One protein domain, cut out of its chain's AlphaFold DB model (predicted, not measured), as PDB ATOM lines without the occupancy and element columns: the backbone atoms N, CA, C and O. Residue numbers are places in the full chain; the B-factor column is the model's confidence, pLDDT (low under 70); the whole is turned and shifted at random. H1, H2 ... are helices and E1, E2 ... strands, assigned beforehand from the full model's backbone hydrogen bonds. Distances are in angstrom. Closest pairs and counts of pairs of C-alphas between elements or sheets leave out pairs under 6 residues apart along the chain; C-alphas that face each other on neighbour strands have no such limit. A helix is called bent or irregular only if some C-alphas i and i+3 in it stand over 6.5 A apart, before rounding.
ATOM      1  N   VAL A 238      60.200  18.507  77.930       91.38
ATOM      2  CA  VAL A 238      59.318  19.678  78.066       91.38
ATOM      3  C   VAL A 238      58.701  19.738  79.460       91.38
ATOM      4  O   VAL A 238      58.681  20.811  80.056       91.38
ATOM      5  N   SER A 239      58.259  18.601  80.000       90.38
ATOM      6  CA  SER A 239      57.640  18.491  81.325       90.38
ATOM      7  C   SER A 239      58.612  18.830  82.458       90.38
ATOM      8  O   SER A 239      58.252  19.592  83.355       90.38
ATOM      9  N   ASP A 240      59.866  18.368  82.393       92.94
ATOM     10  CA  ASP A 240      60.888  18.723  83.388       92.94
ATOM     11  C   ASP A 240      61.190  20.223  83.362       92.94
ATOM     12  O   ASP A 240      61.310  20.858  84.411       92.94
ATOM     13  N   LEU A 241      61.301  20.819  82.170       94.25
ATOM     14  CA  LEU A 241      61.565  22.252  82.027       94.25
ATOM     15  C   LEU A 241      60.359  23.094  82.471       94.25
ATOM     16  O   LEU A 241      60.519  24.117  83.135       94.25
ATOM     17  N   ALA A 242      59.147  22.638  82.163       94.56
ATOM     18  CA  ALA A 242      57.900  23.235  82.622       94.56
ATOM     19  C   ALA A 242      57.809  23.250  84.154       94.56
ATOM     20  O   ALA A 242      57.517  24.289  84.740       94.56
ATOM     21  N   ALA A 243      58.101  22.123  84.808       94.25
ATOM     22  CA  ALA A 243      58.035  22.003  86.261       94.25
ATOM     23  C   ALA A 243      59.173  22.758  86.972       94.25
ATOM     24  O   ALA A 243      58.934  23.458  87.953       94.25
ATOM     25  N   THR A 244      60.411  22.646  86.477       94.62
ATOM     26  CA  THR A 244      61.593  23.234  87.140       94.62
ATOM     27  C   THR A 244      61.836  24.705  86.809       94.62
ATOM     28  O   THR A 244      62.597  25.360  87.526       94.62
ATOM     29  N   ALA A 245      61.220  25.235  85.749       96.12
ATOM     30  CA  ALA A 245      61.462  26.599  85.287       96.12
ATOM     31  C   ALA A 245      60.208  27.363  84.858       96.12
ATOM     32  O   ALA A 245      60.070  28.528  85.222       96.12
ATOM     33  N   GLY A 246      59.278  26.715  84.152       95.69
ATOM     34  CA  GLY A 246      58.004  27.330  83.774       95.69
ATOM     35  C   GLY A 246      57.166  27.739  84.989       95.69
ATOM     36  O   GLY A 246      56.832  28.909  85.139       95.69
ATOM     37  N   ALA A 247      56.866  26.809  85.897       95.94
ATOM     38  CA  ALA A 247      56.041  27.102  87.072       95.94
ATOM     39  C   ALA A 247      56.662  28.161  88.018       95.94
ATOM     40  O   ALA A 247      55.946  29.099  88.373       95.94
ATOM     41  N   PRO A 248      57.969  28.119  88.371       96.00
ATOM     42  CA  PRO A 248      58.600  29.202  89.125       96.00
ATOM     43  C   PRO A 248      58.561  30.551  88.397       96.00
ATOM     44  O   PRO A 248      58.204  31.555  89.004       96.00
ATOM     45  N   GLY A 249      58.857  30.586  87.090       95.56
ATOM     46  CA  GLY A 249      58.828  31.833  86.318       95.56
ATOM     47  C   GLY A 249      57.428  32.436  86.199       95.56
ATOM     48  O   GLY A 249      57.273  33.655  86.265       95.56
ATOM     49  N   ALA A 250      56.396  31.591  86.107       96.19
ATOM     50  CA  ALA A 250      55.001  32.016  86.159       96.19
ATOM     51  C   ALA A 250      54.676  32.735  87.476       96.19
ATOM     52  O   ALA A 250      54.093  33.818  87.448       96.19
ATOM     53  N   MET A 251      55.118  32.181  88.612       96.00
ATOM     54  CA  MET A 251      54.961  32.814  89.926       96.00
ATOM     55  C   MET A 251      55.737  34.136  90.021       96.00
ATOM     56  O   MET A 251      55.189  35.121  90.512       96.00
ATOM     57  N   THR A 252      56.972  34.200  89.509       94.38
ATOM     58  CA  THR A 252      57.767  35.443  89.481       94.38
ATOM     59  C   THR A 252      57.063  36.554  88.697       94.38
ATOM     60  O   THR A 252      57.002  37.685  89.166       94.38
ATOM     61  N   PHE A 253      56.483  36.265  87.529       94.75
ATOM     62  CA  PHE A 253      55.784  37.292  86.744       94.75
ATOM     63  C   PHE A 253      54.432  37.682  87.343       94.75
ATOM     64  O   PHE A 253      54.091  38.862  87.310       94.75
ATOM     65  N   GLN A 254      53.710  36.742  87.960       94.31
ATOM     66  CA  GLN A 254      52.504  37.056  88.734       94.31
ATOM     67  C   GLN A 254      52.812  38.009  89.902       94.31
ATOM     68  O   GLN A 254      52.051  38.943  90.139       94.31
ATOM     69  N   GLN A 255      53.952  37.839  90.585       93.56
ATOM     70  CA  GLN A 255      54.421  38.774  91.622       93.56
ATOM     71  C   GLN A 255      54.776  40.162  91.063       93.56
ATOM     72  O   GLN A 255      54.632  41.156  91.770       93.56
ATOM     73  N   LEU A 256      55.197  40.245  89.797       90.94
ATOM     74  CA  LEU A 256      55.449  41.500  89.078       90.94
ATOM     75  C   LEU A 256      54.184  42.103  88.428       90.94
ATOM     76  O   LEU A 256      54.285  43.104  87.725       90.94
ATOM     77  N   GLY A 257      52.999  41.513  88.631       90.69
ATOM     78  CA  GLY A 257      51.739  41.990  88.041       90.69
ATOM     79  C   GLY A 257      51.564  41.694  86.543       90.69
ATOM     80  O   GLY A 257      50.646  42.227  85.922       90.69
ATOM     81  N   MET A 258      52.418  40.847  85.961       92.75
ATOM     82  CA  MET A 258      52.322  40.355  84.580       92.75
ATOM     83  C   MET A 258      51.605  38.995  84.519       92.75
ATOM     84  O   MET A 258      51.325  38.374  85.550       92.75
ATOM     85  N   SER A 259      51.302  38.487  83.317       94.38
ATOM     86  CA  SER A 259      50.649  37.180  83.201       94.38
ATOM     87  C   SER A 259      51.582  36.042  83.631       94.38
ATOM     88  O   SER A 259      52.774  36.007  83.304       94.38
ATOM     89  N   GLY A 260      51.014  35.042  84.312       94.56
ATOM     90  CA  GLY A 260      51.737  33.802  84.609       94.56
ATOM     91  C   GLY A 260      52.158  33.068  83.333       94.56
ATOM     92  O   GLY A 260      53.181  32.394  83.315       94.56
ATOM     93  N   GLY A 261      51.406  33.241  82.244       94.44
ATOM     94  CA  GLY A 261      51.680  32.686  80.926       94.44
ATOM     95  C   GLY A 261      52.971  33.202  80.303       94.44
ATOM     96  O   GLY A 261      53.778  32.413  79.804       94.44
ATOM     97  N   LEU A 262      53.198  34.517  80.371       94.50
ATOM     98  CA  LEU A 262      54.463  35.120  79.969       94.50
ATOM     99  C   LEU A 262      55.599  34.631  80.871       94.50
ATOM    100  O   LEU A 262      56.610  34.147  80.364       94.50
ATOM    101  N   GLY A 263      55.411  34.675  82.194       95.38
ATOM    102  CA  GLY A 263      56.412  34.196  83.149       95.38
ATOM    103  C   GLY A 263      56.804  32.739  82.961       95.38
ATOM    104  O   GLY A 263      57.974  32.392  83.093       95.38
ATOM    105  N   TYR A 264      55.852  31.893  82.581       96.12
ATOM    106  CA  TYR A 264      56.097  30.497  82.256       96.12
ATOM    107  C   TYR A 264      57.033  30.353  81.054       96.12
ATOM    108  O   TYR A 264      58.050  29.660  81.132       96.12
ATOM    109  N   GLN A 265      56.746  31.056  79.953       94.81
ATOM    110  CA  GLN A 265      57.624  31.049  78.780       94.81
ATOM    111  C   GLN A 265      59.001  31.645  79.096       94.81
ATOM    112  O   GLN A 265      60.019  31.104  78.659       94.81
ATOM    113  N   VAL A 266      59.042  32.732  79.875       95.25
ATOM    114  CA  VAL A 266      60.283  33.395  80.295       95.25
ATOM    115  C   VAL A 266      61.129  32.493  81.182       95.25
ATOM    116  O   VAL A 266      62.311  32.341  80.895       95.25
ATOM    117  N   GLY A 267      60.545  31.827  82.178       96.19
ATOM    118  CA  GLY A 267      61.246  30.882  83.044       96.19
ATOM    119  C   GLY A 267      61.852  29.715  82.261       96.19
ATOM    120  O   GLY A 267      63.041  29.424  82.402       96.19
ATOM    121  N   MET A 268      61.084  29.093  81.356       96.81
ATOM    122  CA  MET A 268      61.604  28.032  80.479       96.81
ATOM    123  C   MET A 268      62.736  28.529  79.565       96.81
ATOM    124  O   MET A 268      63.759  27.855  79.427       96.81
ATOM    125  N   GLY A 269      62.587  29.716  78.968       95.62
ATOM    126  CA  GLY A 269      63.623  30.328  78.134       95.62
ATOM    127  C   GLY A 269      64.884  30.696  78.920       95.62
ATOM    128  O   GLY A 269      65.995  30.458  78.449       95.62
ATOM    129  N   ALA A 270      64.729  31.209  80.141       95.19
ATOM    130  CA  ALA A 270      65.811  31.525  81.066       95.19
ATOM    131  C   ALA A 270      66.576  30.269  81.507       95.19
ATOM    132  O   ALA A 270      67.802  30.284  81.545       95.19
ATOM    133  N   ALA A 271      65.889  29.153  81.766       96.50
ATOM    134  CA  ALA A 271      66.527  27.869  82.061       96.50
ATOM    135  C   ALA A 271      67.320  27.313  80.871       96.50
ATOM    136  O   ALA A 271      68.433  26.807  81.038       96.50
ATOM    137  N   ALA A 272      66.772  27.444  79.662       95.31
ATOM    138  CA  ALA A 272      67.453  27.056  78.437       95.31
ATOM    139  C   ALA A 272      68.710  27.912  78.187       95.31
ATOM    140  O   ALA A 272      69.788  27.362  77.961       95.31
ATOM    141  N   MET A 273      68.609  29.238  78.342       94.25
ATOM    142  CA  MET A 273      69.747  30.165  78.290       94.25
ATOM    143  C   MET A 273      70.790  29.893  79.378       94.25
ATOM    144  O   MET A 273      71.982  29.889  79.082       94.25
ATOM    145  N   ALA A 274      70.373  29.628  80.618       95.06
ATOM    146  CA  ALA A 274      71.269  29.318  81.731       95.06
ATOM    147  C   ALA A 274      72.124  28.081  81.424       95.06
ATOM    148  O   ALA A 274      73.351  28.107  81.543       95.06
ATOM    149  N   ARG A 275      71.483  27.003  80.957       94.44
ATOM    150  CA  ARG A 275      72.179  25.776  80.558       94.44
ATOM    151  C   ARG A 275      73.045  25.972  79.318       94.44
ATOM    152  O   ARG A 275      74.167  25.477  79.305       94.44
ATOM    153  N   GLN A 276      72.585  26.734  78.325       92.56
ATOM    154  CA  GLN A 276      73.399  27.083  77.161       92.56
ATOM    155  C   GLN A 276      74.630  27.916  77.552       92.56
ATOM    156  O   GLN A 276      75.714  27.663  77.038       92.56
ATOM    157  N   GLY A 277      74.497  28.876  78.472       90.69
ATOM    158  CA  GLY A 277      75.603  29.698  78.966       90.69
ATOM    159  C   GLY A 277      76.679  28.866  79.662       90.69
ATOM    160  O   GLY A 277      77.866  29.056  79.394       90.69
ATOM    161  N   VAL A 278      76.266  27.895  80.485       93.12
ATOM    162  CA  VAL A 278      77.165  26.917  81.123       93.12
ATOM    163  C   VAL A 278      77.795  25.971  80.094       93.12
ATOM    164  O   VAL A 278      79.008  25.788  80.111       93.12
ATOM    165  N   ALA A 279      77.017  25.424  79.156       90.00
ATOM    166  CA  ALA A 279      77.528  24.551  78.093       90.00
ATOM    167  C   ALA A 279      78.503  25.270  77.138       90.00
ATOM    168  O   ALA A 279      79.426  24.651  76.621       90.00
ATOM    169  N   ALA A 280      78.329  26.580  76.942       90.75
ATOM    170  CA  ALA A 280      79.233  27.445  76.184       90.75
ATOM    171  C   ALA A 280      80.465  27.914  76.989       90.75
ATOM    172  O   ALA A 280      81.195  28.783  76.520       90.75
ATOM    173  N   GLY A 281      80.682  27.410  78.211       90.00
ATOM    174  CA  GLY A 281      81.831  27.783  79.042       90.00
ATOM    175  C   GLY A 281      81.826  29.241  79.521       90.00
ATOM    176  O   GLY A 281      82.864  29.746  79.935       90.00
ATOM    177  N   SER A 282      80.675  29.927  79.491       90.19
ATOM    178  CA  SER A 282      80.565  31.349  79.879       90.19
ATOM    179  C   SER A 282      80.726  31.583  81.383       90.19
ATOM    180  O   SER A 282      80.873  32.726  81.809       90.19
ATOM    181  N   PHE A 283      80.671  30.511  82.176       93.00
ATOM    182  CA  PHE A 283      80.788  30.522  83.628       93.00
ATOM    183  C   PHE A 283      81.837  29.515  84.072       93.00
ATOM    184  O   PHE A 283      81.778  28.342  83.700       93.00
ATOM    185  N   THR A 284      82.760  29.949  84.928       93.69
ATOM    186  CA  THR A 284      83.609  29.014  85.669       93.69
ATOM    187  C   THR A 284      82.768  28.249  86.702       93.69
ATOM    188  O   THR A 284      81.745  28.766  87.161       93.69
ATOM    189  N   PRO A 285      83.182  27.047  87.145       92.56
ATOM    190  CA  PRO A 285      82.460  26.307  88.185       92.56
ATOM    191  C   PRO A 285      82.256  27.111  89.480       92.56
ATOM    192  O   PRO A 285      81.217  26.993  90.121       92.56
ATOM    193  N   GLN A 286      83.209  27.982  89.830       92.94
ATOM    194  CA  GLN A 286      83.113  28.865  90.993       92.94
ATOM    195  C   GLN A 286      82.091  29.996  90.786       92.94
ATOM    196  O   GLN A 286      81.298  30.264  91.683       92.94
ATOM    197  N   GLN A 287      82.054  30.625  89.605       90.50
ATOM    198  CA  GLN A 287      81.010  31.602  89.259       90.50
ATOM    199  C   GLN A 287      79.625  30.951  89.249       90.50
ATOM    200  O   GLN A 287      78.674  31.520  89.777       90.50
ATOM    201  N   LEU A 288      79.519  29.735  88.708       93.69
ATOM    202  CA  LEU A 288      78.275  28.976  88.692       93.69
ATOM    203  C   LEU A 288      77.812  28.613  90.111       93.69
ATOM    204  O   LEU A 288      76.626  28.725  90.399       93.69
ATOM    205  N   ALA A 289      78.723  28.231  91.012       93.19
ATOM    206  CA  ALA A 289      78.399  27.990  92.419       93.19
ATOM    207  C   ALA A 289      77.915  29.268  93.130       93.19
ATOM    208  O   ALA A 289      76.883  29.237  93.800       93.19
ATOM    209  N   LEU A 290      78.598  30.402  92.924       90.88
ATOM    210  CA  LEU A 290      78.191  31.712  93.455       90.88
ATOM    211  C   LEU A 290      76.835  32.183  92.902       90.88
ATOM    212  O   LEU A 290      76.080  32.835  93.615       90.88
ATOM    213  N   ALA A 291      76.500  31.818  91.663       91.62
ATOM    214  CA  ALA A 291      75.201  32.077  91.046       91.62
ATOM    215  C   ALA A 291      74.092  31.095  91.488       91.62
ATOM    216  O   ALA A 291      73.025  31.088  90.883       91.62
ATOM    217  N   GLY A 292      74.311  30.242  92.499       93.69
ATOM    218  CA  GLY A 292      73.315  29.261  92.958       93.69
ATOM    219  C   GLY A 292      73.132  28.068  92.007       93.69
ATOM    220  O   GLY A 292      72.043  27.497  91.895       93.69
ATOM    221  N   GLY A 293      74.186  27.703  91.277       94.69
ATOM    222  CA  GLY A 293      74.153  26.684  90.233       94.69
ATOM    223  C   GLY A 293      73.381  27.131  88.988       94.69
ATOM    224  O   GLY A 293      73.019  28.294  88.818       94.69
ATOM    225  N   THR A 294      73.063  26.181  88.106       94.50
ATOM    226  CA  THR A 294      72.231  26.445  86.916       94.50
ATOM    227  C   THR A 294      70.827  26.946  87.265       94.50
ATOM    228  O   THR A 294      70.242  27.683  86.475       94.50
ATOM    229  N   ARG A 295      70.293  26.581  88.441       94.44
ATOM    230  CA  ARG A 295      68.971  27.019  88.923       94.44
ATOM    231  C   ARG A 295      68.968  28.476  89.387       94.44
ATOM    232  O   ARG A 295      68.082  29.220  88.982       94.44
ATOM    233  N   GLY A 296      69.953  28.910  90.175       94.25
ATOM    234  CA  GLY A 296      70.058  30.323  90.559       94.25
ATOM    235  C   GLY A 296      70.415  31.228  89.368       94.25
ATOM    236  O   GLY A 296      69.896  32.339  89.260       94.25
ATOM    237  N   LEU A 297      71.180  30.710  88.397       94.06
ATOM    238  CA  LEU A 297      71.434  31.370  87.112       94.06
ATOM    239  C   LEU A 297      70.141  31.557  86.290       94.06
ATOM    240  O   LEU A 297      69.886  32.634  85.753       94.06
ATOM    241  N   GLN A 298      69.300  30.522  86.223       95.00
ATOM    242  CA  GLN A 298      67.962  30.568  85.622       95.00
ATOM    243  C   GLN A 298      67.053  31.583  86.331       95.00
ATOM    244  O   GLN A 298      66.387  32.370  85.660       95.00
ATOM    245  N   GLN A 299      67.010  31.572  87.666       94.94
ATOM    246  CA  GLN A 299      66.206  32.514  88.445       94.94
ATOM    247  C   GLN A 299      66.659  33.957  88.175       94.94
ATOM    248  O   GLN A 299      65.844  34.781  87.770       94.94
ATOM    249  N   THR A 300      67.968  34.213  88.240       93.31
ATOM    250  CA  THR A 300      68.600  35.493  87.880       93.31
ATOM    251  C   THR A 300      68.179  35.985  86.492       93.31
ATOM    252  O   THR A 300      67.817  37.151  86.326       93.31
ATOM    253  N   LEU A 301      68.199  35.111  85.479       93.19
ATOM    254  CA  LEU A 301      67.758  35.446  84.120       93.19
ATOM    255  C   LEU A 301      66.248  35.719  84.030       93.19
ATOM    256  O   LEU A 301      65.834  36.598  83.278       93.19
ATOM    257  N   THR A 302      65.433  34.988  84.793       94.75
ATOM    258  CA  THR A 302      63.969  35.155  84.834       94.75
ATOM    259  C   THR A 302      63.597  36.500  85.462       94.75
ATOM    260  O   THR A 302      62.814  37.258  84.893       94.75
ATOM    261  N   GLU A 303      64.221  36.832  86.592       92.75
ATOM    262  CA  GLU A 303      64.073  38.113  87.290       92.75
ATOM    263  C   GLU A 303      64.577  39.278  86.425       92.75
ATOM    264  O   GLU A 303      63.904  40.299  86.322       92.75
ATOM    265  N   THR A 304      65.700  39.101  85.714       90.44
ATOM    266  CA  THR A 304      66.195  40.083  84.730       90.44
ATOM    267  C   THR A 304      65.181  40.340  83.626       90.44
ATOM    268  O   THR A 304      64.921  41.488  83.277       90.44
ATOM    269  N   ALA A 305      64.633  39.276  83.037       90.31
ATOM    270  CA  ALA A 305      63.663  39.391  81.959       90.31
ATOM    271  C   ALA A 305      62.396  40.128  82.421       90.31
ATOM    272  O   ALA A 305      61.855  40.923  81.657       90.31
ATOM    273  N   GLY A 306      61.966  39.916  83.670       88.88
ATOM    274  CA  GLY A 306      60.896  40.693  84.296       88.88
ATOM    275  C   GLY A 306      61.272  42.165  84.497       88.88
ATOM    276  O   GLY A 306      60.538  43.049  84.063       88.88
ATOM    277  N   ALA A 307      62.448  42.444  85.070       86.38
ATOM    278  CA  ALA A 307      62.939  43.808  85.292       86.38
ATOM    279  C   ALA A 307      63.097  44.608  83.983       86.38
ATOM    280  O   ALA A 307      62.703  45.769  83.917       86.38
ATOM    281  N   GLY A 308      63.599  43.979  82.913       84.56
ATOM    282  CA  GLY A 308      63.745  44.600  81.592       84.56
ATOM    283  C   GLY A 308      62.419  44.976  80.921       84.56
ATOM    284  O   GLY A 308      62.379  45.933  80.145       84.56
ATOM    285  N   LEU A 309      61.339  44.248  81.236       86.62
ATOM    286  CA  LEU A 309      59.975  44.556  80.794       86.62
ATOM    287  C   LEU A 309      59.303  45.626  81.665       86.62
ATOM    288  O   LEU A 309      58.513  46.409  81.148       86.62
ATOM    289  N   GLY A 310      59.665  45.721  82.948       83.19
ATOM    290  CA  GLY A 310      59.157  46.738  83.876       83.19
ATOM    291  C   GLY A 310      59.592  48.184  83.578       83.19
ATOM    292  O   GLY A 310      59.148  49.109  84.258       83.19
ATOM    293  N   ILE A 311      60.465  48.411  82.589       78.94
ATOM    294  CA  ILE A 311      61.027  49.734  82.286       78.94
ATOM    295  C   ILE A 311      60.174  50.456  81.235       78.94
ATOM    296  O   ILE A 311      60.166  50.125  80.049       78.94
ATOM    297  N   ASN A 312      59.485  51.506  81.682       78.00
ATOM    298  CA  ASN A 312      58.412  52.161  80.925       78.00
ATOM    299  C   ASN A 312      58.870  53.043  79.746       78.00
ATOM    300  O   ASN A 312      58.105  53.233  78.801       78.00
ATOM    301  N   PHE A 313      60.091  53.595  79.760       80.38
ATOM    302  CA  PHE A 313      60.514  54.548  78.719       80.38
ATOM    303  C   PHE A 313      60.600  53.927  77.310       80.38
ATOM    304  O   PHE A 313      60.050  54.514  76.375       80.38
ATOM    305  N   PRO A 314      61.209  52.740  77.105       82.94
ATOM    306  CA  PRO A 314      61.215  52.102  75.794       82.94
ATOM    307  C   PRO A 314      59.820  51.665  75.344       82.94
ATOM    308  O   PRO A 314      59.535  51.760  74.151       82.94
ATOM    309  N   LEU A 315      58.939  51.272  76.274       88.00
ATOM    310  CA  LEU A 315      57.557  50.893  75.968       88.00
ATOM    311  C   LEU A 315      56.827  52.025  75.226       88.00
ATOM    312  O   LEU A 315      56.305  51.774  74.145       88.00
ATOM    313  N   MET A 316      56.903  53.277  75.706       90.19
ATOM    314  CA  MET A 316      56.302  54.459  75.047       90.19
ATOM    315  C   MET A 316      56.695  54.607  73.565       90.19
ATOM    316  O   MET A 316      55.877  54.995  72.730       90.19
ATOM    317  N   SER A 317      57.945  54.283  73.214       89.88
ATOM    318  CA  SER A 317      58.438  54.356  71.827       89.88
ATOM    319  C   SER A 317      57.879  53.253  70.915       89.88
ATOM    320  O   SER A 317      57.811  53.426  69.696       89.88
ATOM    321  N   MET A 318      57.449  52.138  71.512       91.19
ATOM    322  CA  MET A 318      56.874  50.983  70.826       91.19
ATOM    323  C   MET A 318      55.348  51.007  70.770       91.19
ATOM    324  O   MET A 318      54.776  50.171  70.083       91.19
ATOM    325  N   LEU A 319      54.662  51.907  71.478       93.00
ATOM    326  CA  LEU A 319      53.201  51.934  71.427       93.00
ATOM    327  C   LEU A 319      52.695  52.353  70.042       93.00
ATOM    328  O   LEU A 319      53.313  53.141  69.326       93.00
ATOM    329  N   THR A 320      51.530  51.847  69.677       93.75
ATOM    330  CA  THR A 320      50.724  52.326  68.559       93.75
ATOM    331  C   THR A 320      49.251  52.247  68.945       93.75
ATOM    332  O   THR A 320      48.906  51.639  69.959       93.75
ATOM    333  N   ARG A 321      48.371  52.866  68.159       93.44
ATOM    334  CA  ARG A 321      46.923  52.748  68.338       93.44
ATOM    335  C   ARG A 321      46.407  51.643  67.419       93.44
ATOM    336  O   ARG A 321      46.629  51.690  66.210       93.44
ATOM    337  N   GLY A 322      45.775  50.635  68.010       89.38
ATOM    338  CA  GLY A 322      45.128  49.530  67.317       89.38
ATOM    339  C   GLY A 322      43.903  49.981  66.520       89.38
ATOM    340  O   GLY A 322      43.431  51.113  66.639       89.38
ATOM    341  N   ALA A 323      43.370  49.073  65.700       86.56
ATOM    342  CA  ALA A 323      42.172  49.322  64.890       86.56
ATOM    343  C   ALA A 323      40.897  49.542  65.736       86.56
ATOM    344  O   ALA A 323      39.919  50.106  65.258       86.56
ATOM    345  N   ASP A 324      40.931  49.109  66.993       89.00
ATOM    346  CA  ASP A 324      39.939  49.312  68.050       89.00
ATOM    347  C   ASP A 324      40.114  50.643  68.812       89.00
ATOM    348  O   ASP A 324      39.353  50.936  69.732       89.00
ATOM    349  N   GLY A 325      41.108  51.460  68.445       89.00
ATOM    350  CA  GLY A 325      41.408  52.731  69.103       89.00
ATOM    351  C   GLY A 325      42.196  52.594  70.411       89.00
ATOM    352  O   GLY A 325      42.529  53.607  71.023       89.00
ATOM    353  N   GLN A 326      42.544  51.379  70.823       93.44
ATOM    354  CA  GLN A 326      43.301  51.114  72.043       93.44
ATOM    355  C   GLN A 326      44.814  51.201  71.818       93.44
ATOM    356  O   GLN A 326      45.307  50.952  70.720       93.44
ATOM    357  N   LEU A 327      45.588  51.517  72.855       93.06
ATOM    358  CA  LEU A 327      47.042  51.355  72.825       93.06
ATOM    359  C   LEU A 327      47.421  49.872  72.726       93.06
ATOM    360  O   LEU A 327      46.861  49.022  73.416       93.06
ATOM    361  N   THR A 328      48.401  49.566  71.887       93.88
ATOM    362  CA  THR A 328      48.995  48.234  71.742       93.88
ATOM    363  C   THR A 328      50.476  48.355  71.384       93.88
ATOM    364  O   THR A 328      50.946  49.430  71.003       93.88
ATOM    365  N   VAL A 329      51.239  47.274  71.531       92.56
ATOM    366  CA  VAL A 329      52.669  47.245  71.200       92.56
ATOM    367  C   VAL A 329      52.870  46.985  69.704       92.56
ATOM    368  O   VAL A 329      52.529  45.923  69.185       92.56
ATOM    369  N   ASP A 330      53.489  47.938  69.009       92.06
ATOM    370  CA  ASP A 330      53.983  47.782  67.642       92.06
ATOM    371  C   ASP A 330      55.188  46.825  67.642       92.06
ATOM    372  O   ASP A 330      56.310  47.179  68.023       92.06
ATOM    373  N   ALA A 331      54.943  45.584  67.222       87.31
ATOM    374  CA  ALA A 331      55.947  44.526  67.197       87.31
ATOM    375  C   ALA A 331      57.128  44.824  66.249       87.31
ATOM    376  O   ALA A 331      58.246  44.371  66.512       87.31
ATOM    377  N   ASP A 332      56.925  45.598  65.176       88.56
ATOM    378  CA  ASP A 332      58.003  45.978  64.256       88.56
ATOM    379  C   ASP A 332      58.888  47.070  64.873       88.56
ATOM    380  O   ASP A 332      60.119  47.009  64.757       88.56
ATOM    381  N   ARG A 333      58.307  48.019  65.623       87.38
ATOM    382  CA  ARG A 333      59.086  48.965  66.444       87.38
ATOM    383  C   ARG A 333      59.816  48.268  67.576       87.38
ATOM    384  O   ARG A 333      60.995  48.558  67.763       87.38
ATOM    385  N   ALA A 334      59.177  47.333  68.277       86.94
ATOM    386  CA  ALA A 334      59.828  46.528  69.309       86.94
ATOM    387  C   ALA A 334      61.048  45.780  68.736       86.94
ATOM    388  O   ALA A 334      62.153  45.904  69.265       86.94
ATOM    389  N   GLN A 335      60.903  45.113  67.581       83.94
ATOM    390  CA  GLN A 335      62.019  44.462  66.876       83.94
ATOM    391  C   GLN A 335      63.097  45.455  66.407       83.94
ATOM    392  O   GLN A 335      64.292  45.175  66.531       83.94
ATOM    393  N   SER A 336      62.724  46.630  65.892       83.94
ATOM    394  CA  SER A 336      63.681  47.692  65.539       83.94
ATOM    395  C   SER A 336      64.473  48.165  66.769       83.94
ATOM    396  O   SER A 336      65.703  48.303  66.740       83.94
ATOM    397  N   LEU A 337      63.789  48.289  67.909       83.12
ATOM    398  CA  LEU A 337      64.376  48.630  69.198       83.12
ATOM    399  C   LEU A 337      65.213  47.511  69.826       83.12
ATOM    400  O   LEU A 337      65.945  47.774  70.776       83.12
ATOM    401  N   MET A 338      65.209  46.303  69.262       82.19
ATOM    402  CA  MET A 338      66.194  45.272  69.588       82.19
ATOM    403  C   MET A 338      67.468  45.390  68.742       82.19
ATOM    404  O   MET A 338      68.566  45.326  69.288       82.19
ATOM    405  N   ARG A 339      67.343  45.648  67.432       82.31
ATOM    406  CA  ARG A 339      68.415  45.474  66.419       82.31
ATOM    407  C   ARG A 339      69.698  46.296  66.587       82.31
ATOM    408  O   ARG A 339      70.764  45.823  66.212       82.31
ATOM    409  N   GLY A 340      69.609  47.502  67.138       77.06
ATOM    410  CA  GLY A 340      70.760  48.356  67.480       77.06
ATOM    411  C   GLY A 340      70.567  49.835  67.137       77.06
ATOM    412  O   GLY A 340      71.221  50.693  67.722       77.06
ATOM    413  N   ASN A 341      69.632  50.141  66.238       78.56
ATOM    414  CA  ASN A 341      69.658  51.355  65.411       78.56
ATOM    415  C   ASN A 341      69.193  52.658  66.099       78.56
ATOM    416  O   ASN A 341      68.960  53.648  65.414       78.56
ATOM    417  N   SER A 342      69.017  52.671  67.424       79.50
ATOM    418  CA  SER A 342      68.506  53.836  68.167       79.50
ATOM    419  C   SER A 342      69.145  53.994  69.553       79.50
ATOM    420  O   SER A 342      69.247  53.027  70.315       79.50
ATOM    421  N   THR A 343      69.570  55.210  69.896       82.00
ATOM    422  CA  THR A 343      70.075  55.564  71.241       82.00
ATOM    423  C   THR A 343      68.924  55.819  72.216       82.00
ATOM    424  O   THR A 343      67.809  56.092  71.777       82.00
ATOM    425  N   LEU A 344      69.154  55.775  73.536       75.44
ATOM    426  CA  LEU A 344      68.080  56.016  74.515       75.44
ATOM    427  C   LEU A 344      67.448  57.409  74.349       75.44
ATOM    428  O   LEU A 344      66.229  57.521  74.367       75.44
ATOM    429  N   GLY A 345      68.248  58.444  74.069       82.56
ATOM    430  CA  GLY A 345      67.736  59.781  73.743       82.56
ATOM    431  C   GLY A 345      66.840  59.809  72.495       82.56
ATOM    432  O   GLY A 345      65.780  60.430  72.511       82.56
ATOM    433  N   GLN A 346      67.198  59.073  71.435       85.06
ATOM    434  CA  GLN A 346      66.329  58.915  70.258       85.06
ATOM    435  C   GLN A 346      65.054  58.128  70.582       85.06
ATOM    436  O   GLN A 346      64.003  58.430  70.029       85.06
ATOM    437  N   GLN A 347      65.123  57.141  71.479       83.06
ATOM    438  CA  GLN A 347      63.964  56.365  71.926       83.06
ATOM    439  C   GLN A 347      63.024  57.201  72.799       83.06
ATOM    440  O   GLN A 347      61.815  57.103  72.633       83.06
ATOM    441  N   ALA A 348      63.555  58.067  73.665       84.06
ATOM    442  CA  ALA A 348      62.773  59.013  74.455       84.06
ATOM    443  C   ALA A 348      62.107  60.078  73.568       84.06
ATOM    444  O   ALA A 348      60.918  60.345  73.722       84.06
ATOM    445  N   ALA A 349      62.826  60.627  72.581       88.25
ATOM    446  CA  ALA A 349      62.262  61.561  71.603       88.25
ATOM    447  C   ALA A 349      61.194  60.897  70.709       88.25
ATOM    448  O   ALA A 349      60.120  61.461  70.482       88.25
ATOM    449  N   ALA A 350      61.451  59.668  70.243       87.38
ATOM    450  CA  ALA A 350      60.463  58.863  69.529       87.38
ATOM    451  C   ALA A 350      59.250  58.568  70.421       87.38
ATOM    452  O   ALA A 350      58.127  58.757  69.977       87.38
ATOM    453  N   GLY A 351      59.464  58.192  71.683       88.94
ATOM    454  CA  GLY A 351      58.427  57.971  72.690       88.94
ATOM    455  C   GLY A 351      57.546  59.196  72.901       88.94
ATOM    456  O   GLY A 351      56.340  59.081  72.733       88.94
ATOM    457  N   SER A 352      58.123  60.371  73.166       89.44
ATOM    458  CA  SER A 352      57.362  61.622  73.311       89.44
ATOM    459  C   SER A 352      56.536  61.920  72.058       89.44
ATOM    460  O   SER A 352      55.313  61.975  72.132       89.44
ATOM    461  N   SER A 353      57.181  61.995  70.886       89.75
ATOM    462  CA  SER A 353      56.490  62.307  69.623       89.75
ATOM    463  C   SER A 353      55.433  61.270  69.227       89.75
ATOM    464  O   SER A 353      54.486  61.582  68.505       89.75
ATOM    465  N   ASN A 354      55.576  60.033  69.699       90.69
ATOM    466  CA  ASN A 354      54.604  58.970  69.524       90.69
ATOM    467  C   ASN A 354      53.430  59.113  70.499       90.69
ATOM    468  O   ASN A 354      52.289  59.058  70.057       90.69
ATOM    469  N   MET A 355      53.678  59.372  71.785       90.88
ATOM    470  CA  MET A 355      52.615  59.631  72.763       90.88
ATOM    471  C   MET A 355      51.784  60.855  72.366       90.88
ATOM    472  O   MET A 355      50.558  60.781  72.395       90.88
ATOM    473  N   ASP A 356      52.420  61.926  71.880       91.88
ATOM    474  CA  ASP A 356      51.736  63.108  71.339       91.88
ATOM    475  C   ASP A 356      50.785  62.732  70.186       91.88
ATOM    476  O   ASP A 356      49.606  63.089  70.206       91.88
ATOM    477  N   ARG A 357      51.250  61.912  69.229       91.31
ATOM    478  CA  ARG A 357      50.427  61.381  68.120       91.31
ATOM    479  C   ARG A 357      49.307  60.440  68.573       91.31
ATOM    480  O   ARG A 357      48.295  60.336  67.887       91.31
ATOM    481  N   LEU A 358      49.477  59.751  69.700       91.50
ATOM    482  CA  LEU A 358      48.503  58.805  70.254       91.50
ATOM    483  C   LEU A 358      47.433  59.486  71.131       91.50
ATOM    484  O   LEU A 358      46.491  58.827  71.568       91.50
ATOM    485  N   GLY A 359      47.528  60.802  71.357       90.94
ATOM    486  CA  GLY A 359      46.571  61.582  72.154       90.94
ATOM    487  C   GLY A 359      47.182  62.319  73.349       90.94
ATOM    488  O   GLY A 359      46.440  62.780  74.222       90.94
ATOM    489  N   GLY A 360      48.514  62.404  73.423       92.12
ATOM    490  CA  GLY A 360      49.263  63.116  74.456       92.12
ATOM    491  C   GLY A 360      48.918  62.616  75.857       92.12
ATOM    492  O   GLY A 360      49.112  61.444  76.184       92.12
ATOM    493  N   ALA A 361      48.354  63.500  76.681       90.69
ATOM    494  CA  ALA A 361      47.966  63.188  78.054       90.69
ATOM    495  C   ALA A 361      46.997  61.992  78.168       90.69
ATOM    496  O   ALA A 361      47.132  61.198  79.097       90.69
ATOM    497  N   SER A 362      46.065  61.813  77.219       91.25
ATOM    498  CA  SER A 362      45.132  60.672  77.264       91.25
ATOM    499  C   SER A 362      45.847  59.338  77.036       91.25
ATOM    500  O   SER A 362      45.576  58.376  77.750       91.25
ATOM    501  N   ALA A 363      46.831  59.302  76.130       92.19
ATOM    502  CA  ALA A 363      47.660  58.124  75.898       92.19
ATOM    503  C   ALA A 363      48.538  57.791  77.115       92.19
ATOM    504  O   ALA A 363      48.734  56.621  77.422       92.19
ATOM    505  N   ILE A 364      49.045  58.793  77.845       90.62
ATOM    506  CA  ILE A 364      49.835  58.561  79.070       90.62
ATOM    507  C   ILE A 364      48.966  57.928  80.167       90.62
ATOM    508  O   ILE A 364      49.402  56.972  80.809       90.62
ATOM    509  N   ILE A 365      47.735  58.417  80.353       92.69
ATOM    510  CA  ILE A 365      46.783  57.860  81.327       92.69
ATOM    511  C   ILE A 365      46.371  56.435  80.926       92.69
ATOM    512  O   ILE A 365      46.429  55.530  81.758       92.69
ATOM    513  N   GLU A 366      46.020  56.212  79.655       92.56
ATOM    514  CA  GLU A 366      45.671  54.882  79.138       92.56
ATOM    515  C   GLU A 366      46.846  53.899  79.298       92.56
ATOM    516  O   GLU A 366      46.661  52.781  79.781       92.56
ATOM    517  N   MET A 367      48.074  54.331  78.984       93.38
ATOM    518  CA  MET A 367      49.282  53.528  79.170       93.38
ATOM    519  C   MET A 367      49.510  53.173  80.642       93.38
ATOM    520  O   MET A 367      49.858  52.033  80.923       93.38
ATOM    521  N   GLN A 368      49.319  54.103  81.585       90.50
ATOM    522  CA  GLN A 368      49.452  53.804  83.017       90.50
ATOM    523  C   GLN A 368      48.398  52.792  83.488       90.50
ATOM    524  O   GLN A 368      48.736  51.850  84.202       90.50
ATOM    525  N   GLN A 369      47.144  52.945  83.055       93.25
ATOM    526  CA  GLN A 369      46.053  52.024  83.397       93.25
ATOM    527  C   GLN A 369      46.260  50.621  82.809       93.25
ATOM    528  O   GLN A 369      45.913  49.630  83.447       93.25
ATOM    529  N   ARG A 370      46.853  50.530  81.614       92.69
ATOM    530  CA  ARG A 370      47.091  49.270  80.890       92.69
ATOM    531  C   ARG A 370      48.547  48.815  80.930       92.69
ATOM    532  O   ARG A 370      48.944  47.952  80.157       92.69
ATOM    533  N   MET A 371      49.352  49.359  81.842       90.94
ATOM    534  CA  MET A 371      50.802  49.151  81.864       90.94
ATOM    535  C   MET A 371      51.177  47.670  81.970       90.94
ATOM    536  O   MET A 371      52.002  47.206  81.192       90.94
ATOM    537  N   GLY A 372      50.519  46.910  82.854       89.56
ATOM    538  CA  GLY A 372      50.734  45.463  82.972       89.56
ATOM    539  C   GLY A 372      50.343  44.693  81.706       89.56
ATOM    540  O   GLY A 372      51.062  43.791  81.293       89.56
ATOM    541  N   GLU A 373      49.261  45.089  81.027       91.31
ATOM    542  CA  GLU A 373      48.836  44.487  79.756       91.31
ATOM    543  C   GLU A 373      49.828  44.797  78.624       91.31
ATOM    544  O   GLU A 373      50.199  43.911  77.861       91.31
ATOM    545  N   LEU A 374      50.306  46.040  78.536       93.06
ATOM    546  CA  LEU A 374      51.266  46.488  77.525       93.06
ATOM    547  C   LEU A 374      52.664  45.890  77.750       93.06
ATOM    548  O   LEU A 374      53.327  45.514  76.785       93.06
ATOM    549  N   GLN A 375      53.103  45.744  79.004       92.50
ATOM    550  CA  GLN A 375      54.323  45.010  79.359       92.50
ATOM    551  C   GLN A 375      54.193  43.517  79.026       92.50
ATOM    552  O   GLN A 375      55.146  42.913  78.533       92.50
ATOM    553  N   ASP A 376      53.009  42.928  79.215       92.25
ATOM    554  CA  ASP A 376      52.749  41.530  78.878       92.25
ATOM    555  C   ASP A 376      52.692  41.302  77.353       92.25
ATOM    556  O   ASP A 376      53.345  40.390  76.845       92.25
ATOM    557  N   GLN A 377      52.029  42.189  76.595       91.50
ATOM    558  CA  GLN A 377      52.089  42.237  75.125       91.50
ATOM    559  C   GLN A 377      53.542  42.392  74.640       91.50
ATOM    560  O   GLN A 377      53.988  41.665  73.746       91.50
ATOM    561  N   LEU A 378      54.322  43.290  75.254       92.12
ATOM    562  CA  LEU A 378      55.734  43.467  74.924       92.12
ATOM    563  C   LEU A 378      56.538  42.187  75.198       92.12
ATOM    564  O   LEU A 378      57.266  41.718  74.326       92.12
ATOM    565  N   GLY A 379      56.362  41.562  76.360       91.06
ATOM    566  CA  GLY A 379      57.013  40.296  76.687       91.06
ATOM    567  C   GLY A 379      56.659  39.169  75.716       91.06
ATOM    568  O   GLY A 379      57.549  38.423  75.301       91.06
ATOM    569  N   ARG A 380      55.393  39.079  75.282       90.00
ATOM    570  CA  ARG A 380      54.933  38.127  74.254       90.00
ATOM    571  C   ARG A 380      55.593  38.390  72.890       90.00
ATOM    572  O   ARG A 380      55.984  37.433  72.227       90.00
ATOM    573  N   THR A 381      55.766  39.653  72.481       89.56
ATOM    574  CA  THR A 381      56.399  40.005  71.186       89.56
ATOM    575  C   THR A 381      57.922  39.837  71.168       89.56
ATOM    576  O   THR A 381      58.470  39.410  70.152       89.56
ATOM    577  N   LEU A 382      58.616  40.138  72.271       89.75
ATOM    578  CA  LEU A 382      60.073  39.980  72.393       89.75
ATOM    579  C   LEU A 382      60.489  38.523  72.653       89.75
ATOM    580  O   LEU A 382      61.570  38.084  72.242       89.75
ATOM    581  N   GLY A 383      59.655  37.786  73.388       91.00
ATOM    582  CA  GLY A 383      60.000  36.497  73.974       91.00
ATOM    583  C   GLY A 383      61.130  36.586  75.017       91.00
ATOM    584  O   GLY A 383      61.688  37.656  75.271       91.00
ATOM    585  N   PRO A 384      61.533  35.448  75.611       88.69
ATOM    586  CA  PRO A 384      62.511  35.424  76.706       88.69
ATOM    587  C   PRO A 384      63.899  35.919  76.288       88.69
ATOM    588  O   PRO A 384      64.574  36.620  77.032       88.69
ATOM    589  N   GLN A 385      64.332  35.562  75.075       89.50
ATOM    590  CA  GLN A 385      65.609  36.016  74.517       89.50
ATOM    591  C   GLN A 385      65.589  37.537  74.288       89.50
ATOM    592  O   GLN A 385      66.603  38.203  74.493       89.50
ATOM    593  N   GLY A 386      64.438  38.093  73.888       89.25
ATOM    594  CA  GLY A 386      64.313  39.509  73.584       89.25
ATOM    595  C   GLY A 386      64.168  40.413  74.798       89.25
ATOM    596  O   GLY A 386      64.760  41.488  74.793       89.25
ATOM    597  N   SER A 387      63.485  39.983  75.862       90.56
ATOM    598  CA  SER A 387      63.436  40.737  77.124       90.56
ATOM    599  C   SER A 387      64.816  40.841  77.785       90.56
ATOM    600  O   SER A 387      65.209  41.919  78.229       90.56
ATOM    601  N   VAL A 388      65.606  39.761  77.756       89.88
ATOM    602  CA  VAL A 388      67.000  39.760  78.234       89.88
ATOM    603  C   VAL A 388      67.889  40.675  77.374       89.88
ATOM    604  O   VAL A 388      68.609  41.515  77.916       89.88
ATOM    605  N   LEU A 389      67.800  40.588  76.038       89.62
ATOM    606  CA  LEU A 389      68.528  41.484  75.121       89.62
ATOM    607  C   LEU A 389      68.138  42.961  75.294       89.62
ATOM    608  O   LEU A 389      69.008  43.833  75.228       89.62
ATOM    609  N   LEU A 390      66.853  43.247  75.525       90.44
ATOM    610  CA  LEU A 390      66.352  44.593  75.791       90.44
ATOM    611  C   LEU A 390      66.981  45.159  77.070       90.44
ATOM    612  O   LEU A 390      67.523  46.264  77.027       90.44
ATOM    613  N   ALA A 391      66.995  44.384  78.160       88.75
ATOM    614  CA  ALA A 391      67.621  44.785  79.418       88.75
ATOM    615  C   ALA A 391      69.118  45.112  79.236       88.75
ATOM    616  O   ALA A 391      69.605  46.168  79.635       88.75
ATOM    617  N   MET A 392      69.865  44.252  78.543       89.12
ATOM    618  CA  MET A 392      71.290  44.493  78.283       89.12
ATOM    619  C   MET A 392      71.533  45.713  77.392       89.12
ATOM    620  O   MET A 392      72.510  46.440  77.586       89.12
ATOM    621  N   ARG A 393      70.655  45.980  76.421       88.56
ATOM    622  CA  ARG A 393      70.762  47.184  75.593       88.56
ATOM    623  C   ARG A 393      70.426  48.453  76.379       88.56
ATOM    624  O   ARG A 393      71.119  49.449  76.193       88.56
ATOM    625  N   GLN A 394      69.445  48.415  77.281       88.81
ATOM    626  CA  GLN A 394      69.170  49.507  78.224       88.81
ATOM    627  C   GLN A 394      70.401  49.781  79.107       88.81
ATOM    628  O   GLN A 394      70.852  50.921  79.163       88.81
ATOM    629  N   ALA A 395      71.029  48.746  79.678       89.88
ATOM    630  CA  ALA A 395      72.263  48.885  80.459       89.88
ATOM    631  C   ALA A 395      73.445  49.428  79.632       89.88
ATOM    632  O   ALA A 395      74.209  50.265  80.107       89.88
ATOM    633  N   THR A 396      73.580  49.009  78.369       90.88
ATOM    634  CA  THR A 396      74.615  49.533  77.456       90.88
ATOM    635  C   THR A 396      74.373  51.001  77.105       90.88
ATOM    636  O   THR A 396      75.326  51.764  76.950       90.88
ATOM    637  N   ASN A 397      73.110  51.408  76.956       88.00
ATOM    638  CA  ASN A 397      72.749  52.802  76.724       88.00
ATOM    639  C   ASN A 397      73.023  53.648  77.974       88.00
ATOM    640  O   ASN A 397      73.751  54.623  77.861       88.00
ATOM    641  N   LEU A 398      72.573  53.219  79.159       88.88
ATOM    642  CA  LEU A 398      72.881  53.881  80.433       88.88
ATOM    643  C   LEU A 398      74.394  54.047  80.639       88.88
ATOM    644  O   LEU A 398      74.851  55.143  80.936       88.88
ATOM    645  N   GLN A 399      75.191  53.000  80.399       91.44
ATOM    646  CA  GLN A 399      76.654  53.097  80.450       91.44
ATOM    647  C   GLN A 399      77.206  54.207  79.532       91.44
ATOM    648  O   GLN A 399      78.130  54.914  79.927       91.44
ATOM    649  N   LYS A 400      76.659  54.376  78.321       90.06
ATOM    650  CA  LYS A 400      77.071  55.441  77.387       90.06
ATOM    651  C   LYS A 400      76.584  56.824  77.817       90.06
ATOM    652  O   LYS A 400      77.338  57.782  77.690       90.06
ATOM    653  N   ASP A 401      75.357  56.916  78.319       87.06
ATOM    654  CA  ASP A 401      74.739  58.172  78.749       87.06
ATOM    655  C   ASP A 401      75.456  58.743  79.994       87.06
ATOM    656  O   ASP A 401      75.615  59.955  80.115       87.06
ATOM    657  N   PHE A 402      76.008  57.877  80.856       90.44
ATOM    658  CA  PHE A 402      76.930  58.225  81.949       90.44
ATOM    659  C   PHE A 402      78.414  58.299  81.517       90.44
ATOM    660  O   PHE A 402      79.313  58.025  82.310       90.44
ATOM    661  N   GLY A 403      78.697  58.623  80.250       85.50
ATOM    662  CA  GLY A 403      80.057  58.891  79.753       85.50
ATOM    663  C   GLY A 403      81.017  57.691  79.719       85.50
ATOM    664  O   GLY A 403      82.184  57.855  79.377       85.50
ATOM    665  N   GLY A 404      80.546  56.484  80.040       87.06
ATOM    666  CA  GLY A 404      81.365  55.281  80.217       87.06
ATOM    667  C   GLY A 404      81.841  55.032  81.654       87.06
ATOM    668  O   GLY A 404      82.246  53.904  81.942       87.06
ATOM    669  N   ASP A 405      81.732  56.019  82.552       90.06
ATOM    670  CA  ASP A 405      82.159  55.919  83.960       90.06
ATOM    671  C   ASP A 405      81.325  54.887  84.735       90.06
ATOM    672  O   ASP A 405      81.824  54.154  85.596       90.06
ATOM    673  N   LEU A 406      80.041  54.776  84.390       92.12
ATOM    674  CA  LEU A 406      79.169  53.737  84.915       92.12
ATOM    675  C   LEU A 406      79.496  52.395  84.252       92.12
ATOM    676  O   LEU A 406      79.160  52.151  83.092       92.12
ATOM    677  N   SER A 407      80.111  51.479  85.004       93.50
ATOM    678  CA  SER A 407      80.330  50.112  84.518       93.50
ATOM    679  C   SER A 407      79.012  49.454  84.082       93.50
ATOM    680  O   SER A 407      77.965  49.688  84.684       93.50
ATOM    681  N   PHE A 408      79.060  48.553  83.096       92.75
ATOM    682  CA  PHE A 408      77.885  47.795  82.642       92.75
ATOM    683  C   PHE A 408      77.129  47.095  83.793       92.75
ATOM    684  O   PHE A 408      75.904  47.023  83.791       92.75
ATOM    685  N   GLY A 409      77.852  46.633  84.824       92.81
ATOM    686  CA  GLY A 409      77.243  46.102  86.047       92.81
ATOM    687  C   GLY A 409      76.502  47.171  86.859       92.81
ATOM    688  O   GLY A 409      75.370  46.943  87.287       92.81
ATOM    689  N   GLY A 410      77.094  48.355  87.029       93.38
ATOM    690  CA  GLY A 410      76.428  49.502  87.653       93.38
ATOM    691  C   GLY A 410      75.168  49.928  86.895       93.38
ATOM    692  O   GLY A 410      74.140  50.175  87.514       93.38
ATOM    693  N   ALA A 411      75.200  49.909  85.560       91.81
ATOM    694  CA  ALA A 411      74.036  50.201  84.726       91.81
ATOM    695  C   ALA A 411      72.881  49.205  84.940       91.81
ATOM    696  O   ALA A 411      71.735  49.625  85.090       91.81
ATOM    697  N   LEU A 412      73.175  47.905  85.052       91.19
ATOM    698  CA  LEU A 412      72.178  46.895  85.432       91.19
ATOM    699  C   LEU A 412      71.632  47.133  86.853       91.19
ATOM    700  O   LEU A 412      70.436  46.988  87.082       91.19
ATOM    701  N   GLN A 413      72.471  47.546  87.809       92.06
ATOM    702  CA  GLN A 413      72.011  47.875  89.169       92.06
ATOM    703  C   GLN A 413      71.094  49.107  89.189       92.06
ATOM    704  O   GLN A 413      70.084  49.104  89.888       92.06
ATOM    705  N   MET A 414      71.377  50.126  88.369       90.12
ATOM    706  CA  MET A 414      70.487  51.283  88.190       90.12
ATOM    707  C   MET A 414      69.134  50.914  87.568       90.12
ATOM    708  O   MET A 414      68.151  51.612  87.792       90.12
ATOM    709  N   MET A 415      69.055  49.794  86.847       88.94
ATOM    710  CA  MET A 415      67.800  49.208  86.361       88.94
ATOM    711  C   MET A 415      67.053  48.384  87.431       88.94
ATOM    712  O   MET A 415      66.123  47.650  87.105       88.94
ATOM    713  N   GLY A 416      67.454  48.477  88.703       87.50
ATOM    714  CA  GLY A 416      66.832  47.769  89.826       87.50
ATOM    715  C   GLY A 416      67.320  46.331  90.022       87.50
ATOM    716  O   GLY A 416      66.773  45.611  90.854       87.50
ATOM    717  N   MET A 417      68.341  45.894  89.281       90.94
ATOM    718  CA  MET A 417      68.857  44.529  89.391       90.94
ATOM    719  C   MET A 417      69.782  44.377  90.600       90.94
ATOM    720  O   MET A 417      70.609  45.243  90.889       90.94
ATOM    721  N   SER A 418      69.704  43.239  91.287       91.94
ATOM    722  CA  SER A 418      70.583  42.959  92.423       91.94
ATOM    723  C   SER A 418      72.050  42.887  91.986       91.94
ATOM    724  O   SER A 418      72.365  42.530  90.846       91.94
ATOM    725  N   GLY A 419      72.984  43.168  92.901       90.75
ATOM    726  CA  GLY A 419      74.418  43.097  92.599       90.75
ATOM    727  C   GLY A 419      74.861  41.728  92.060       90.75
ATOM    728  O   GLY A 419      75.724  41.659  91.187       90.75
ATOM    729  N   ALA A 420      74.220  40.641  92.505       86.75
ATOM    730  CA  ALA A 420      74.459  39.290  92.000       86.75
ATOM    731  C   ALA A 420      73.918  39.083  90.571       86.75
ATOM    732  O   ALA A 420      74.642  38.558  89.719       86.75
ATOM    733  N   GLN A 421      72.692  39.542  90.282       88.25
ATOM    734  CA  GLN A 421      72.100  39.484  88.937       88.25
ATOM    735  C   GLN A 421      72.936  40.296  87.937       88.25
ATOM    736  O   GLN A 421      73.338  39.797  86.885       88.25
ATOM    737  N   SER A 422      73.267  41.532  88.315       90.75
ATOM    738  CA  SER A 422      74.123  42.450  87.564       90.75
ATOM    739  C   SER A 422      75.494  41.837  87.251       90.75
ATOM    740  O   SER A 422      75.914  41.823  86.094       90.75
ATOM    741  N   ASN A 423      76.177  41.259  88.245       91.00
ATOM    742  CA  ASN A 423      77.478  40.618  88.039       91.00
ATOM    743  C   ASN A 423      77.386  39.391  87.124       91.00
ATOM    744  O   ASN A 423      78.220  39.233  86.232       91.00
ATOM    745  N   THR A 424      76.362  38.558  87.305       88.50
ATOM    746  CA  THR A 424      76.092  37.386  86.458       88.50
ATOM    747  C   THR A 424      75.908  37.787  84.996       88.50
ATOM    748  O   THR A 424      76.511  37.204  84.095       88.50
ATOM    749  N   ILE A 425      75.121  38.831  84.746       88.94
ATOM    750  CA  ILE A 425      74.834  39.291  83.389       88.94
ATOM    751  C   ILE A 425      75.981  40.102  82.794       88.94
ATOM    752  O   ILE A 425      76.238  39.989  81.601       88.94
ATOM    753  N   SER A 426      76.757  40.810  83.611       90.69
ATOM    754  CA  SER A 426      78.040  41.390  83.209       90.69
ATOM    755  C   SER A 426      79.061  40.315  82.802       90.69
ATOM    756  O   SER A 426      79.833  40.520  81.868       90.69
ATOM    757  N   GLN A 427      79.046  39.131  83.426       89.38
ATOM    758  CA  GLN A 427      79.866  37.991  82.990       89.38
ATOM    759  C   GLN A 427      79.377  37.409  81.656       89.38
ATOM    760  O   GLN A 427      80.199  37.215  80.761       89.38
ATOM    761  N   MET A 428      78.060  37.242  81.457       87.94
ATOM    762  CA  MET A 428      77.520  36.891  80.132       87.94
ATOM    763  C   MET A 428      77.911  37.935  79.079       87.94
ATOM    764  O   MET A 428      78.396  37.570  78.013       87.94
ATOM    765  N   ALA A 429      77.760  39.230  79.388       88.25
ATOM    766  CA  ALA A 429      78.104  40.363  78.523       88.25
ATOM    767  C   ALA A 429      79.564  40.321  78.040       88.25
ATOM    768  O   ALA A 429      79.847  40.657  76.892       88.25
ATOM    769  N   LYS A 430      80.479  39.836  78.886       88.88
ATOM    770  CA  LYS A 430      81.905  39.680  78.568       88.88
ATOM    771  C   LYS A 430      82.230  38.500  77.646       88.88
ATOM    772  O   LYS A 430      83.334  38.490  77.112       88.88
ATOM    773  N   ASN A 431      81.329  37.534  77.427       89.56
ATOM    774  CA  ASN A 431      81.561  36.435  76.480       89.56
ATOM    775  C   ASN A 431      80.991  36.768  75.079       89.56
ATOM    776  O   ASN A 431      79.788  36.598  74.856       89.56
TER     777      ASN A 431
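What this domain is: This is residues 238 to 431 of the 1122 residues of an uncharacterized protein of Pseudomonadales bacterium (UniProt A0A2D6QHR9). This is a packing of crossed helices round one long, sharply bent helix, H9, which makes the middle. The crossed helices H1, H2 and H4 gather on one side of it, with H3 beyond them at one extreme, and H5, H6, H7, H8 and the small strand hairpin E1 and E2 gather on the other; a helical hairpin, H10 and H11, packs on arm H9b and on H4. The printed part has 194 residues, with eleven named helices and two strands in the order H1 H2 H3 H4 H5 E1 E2 H6 H7 H8 H9 H10 H11; the sheet, E1 - E2, is antiparallel. The class is mostly helix, and the whole is compact, with a radius of gyration of the C-alphas of 16.9 A and spans of 52 by 43 by 24 A.

Where its parts are: Find C-alpha 238 at (59.318, 19.678, 78.066); from there H1 runs through residues 238 to 255, 23.9 A, with a kink of 37 degrees near residue 245, and it is only just irregular, with C-alphas 244 and 247 6.8 A apart. Next come H2, residues 260 to 279, 28.2 A; H3, residues 285 to 290; H4, residues 293 to 309, 24.7 A; and H5, residues 312 to 318. E1 is residues 319 to 321 and E2 residues 327 to 329, followed by H6, residues 331 to 339, H7, residues 344 to 358, 20.2 A, and H8, residues 361 to 369. H9, residues 371 to 401, was assigned as one helix by its hydrogen bonds but is bent, with C-alphas 381 and 384 9.4 A apart: arm H9a is residues 371 to 381, and arm H9b, residues 384 to 401, 25.9 A, begins at C-alpha 384 (62.511, 35.424, 76.706). H10 is residues 408 to 414, and H11, residues 419 to 430, ends at C-alpha 430 (81.905, 39.680, 78.568).

How they stand to each other: Start at H9, the hub, which touches six other helices. H9b touches H4 with its residues 384 to 391 alone, closest at the C-alphas of Gly 308 and Ala 391, 4.4 A. H2 touches H1 at a steep tilt of 57 degrees, closest at the C-alphas of Ala 250 and Gly 263, 4.0 A, and touches H4 at Ala 271 and Gln 298, C-alphas 4.7 A apart. H3 touches no helix but is near H11. H5 touches H7, with the closest C-alphas, of Ser 317 and Gly 351, 3.7 A apart; H7 and H8 touch only at the corner, with the closest C-alphas, of Met 355 and Ala 363, 6.1 A apart. H6 touches H9b, closest at the C-alphas of Met 338 and Leu 390, 6.2 A. In the hairpin E1 and E2, N 320 and O 328 are within hydrogen-bond range at 2.8 A. H10 touches H9b about perpendicular, at 84 degrees, with the C-alphas of Ala 395 and Ala 411 closest, 4.8 A. H10 and H11 are a helical hairpin at a shallow tilt of 32 degrees, only just short of steep, closest at the C-alphas of Gly 409 and Ser 422, 5.0 A. Every O i to N i+4 pair is within hydrogen-bond range in H2, H3, H4, H6, H7, H8, H9a, H9b, H10 and H11, against 12 of 14 in H1 and 2 of 3 in H5.

The domain as a whole: Look to Gln 286 and Asp 324 for the two C-alphas farthest apart, 53.0 A. The printed part has no cut and no long link; the link from H9 to H10, six residues, is short but not tight. The mean pLDDT of the printed part is 90.6, and no printed residue is under 70.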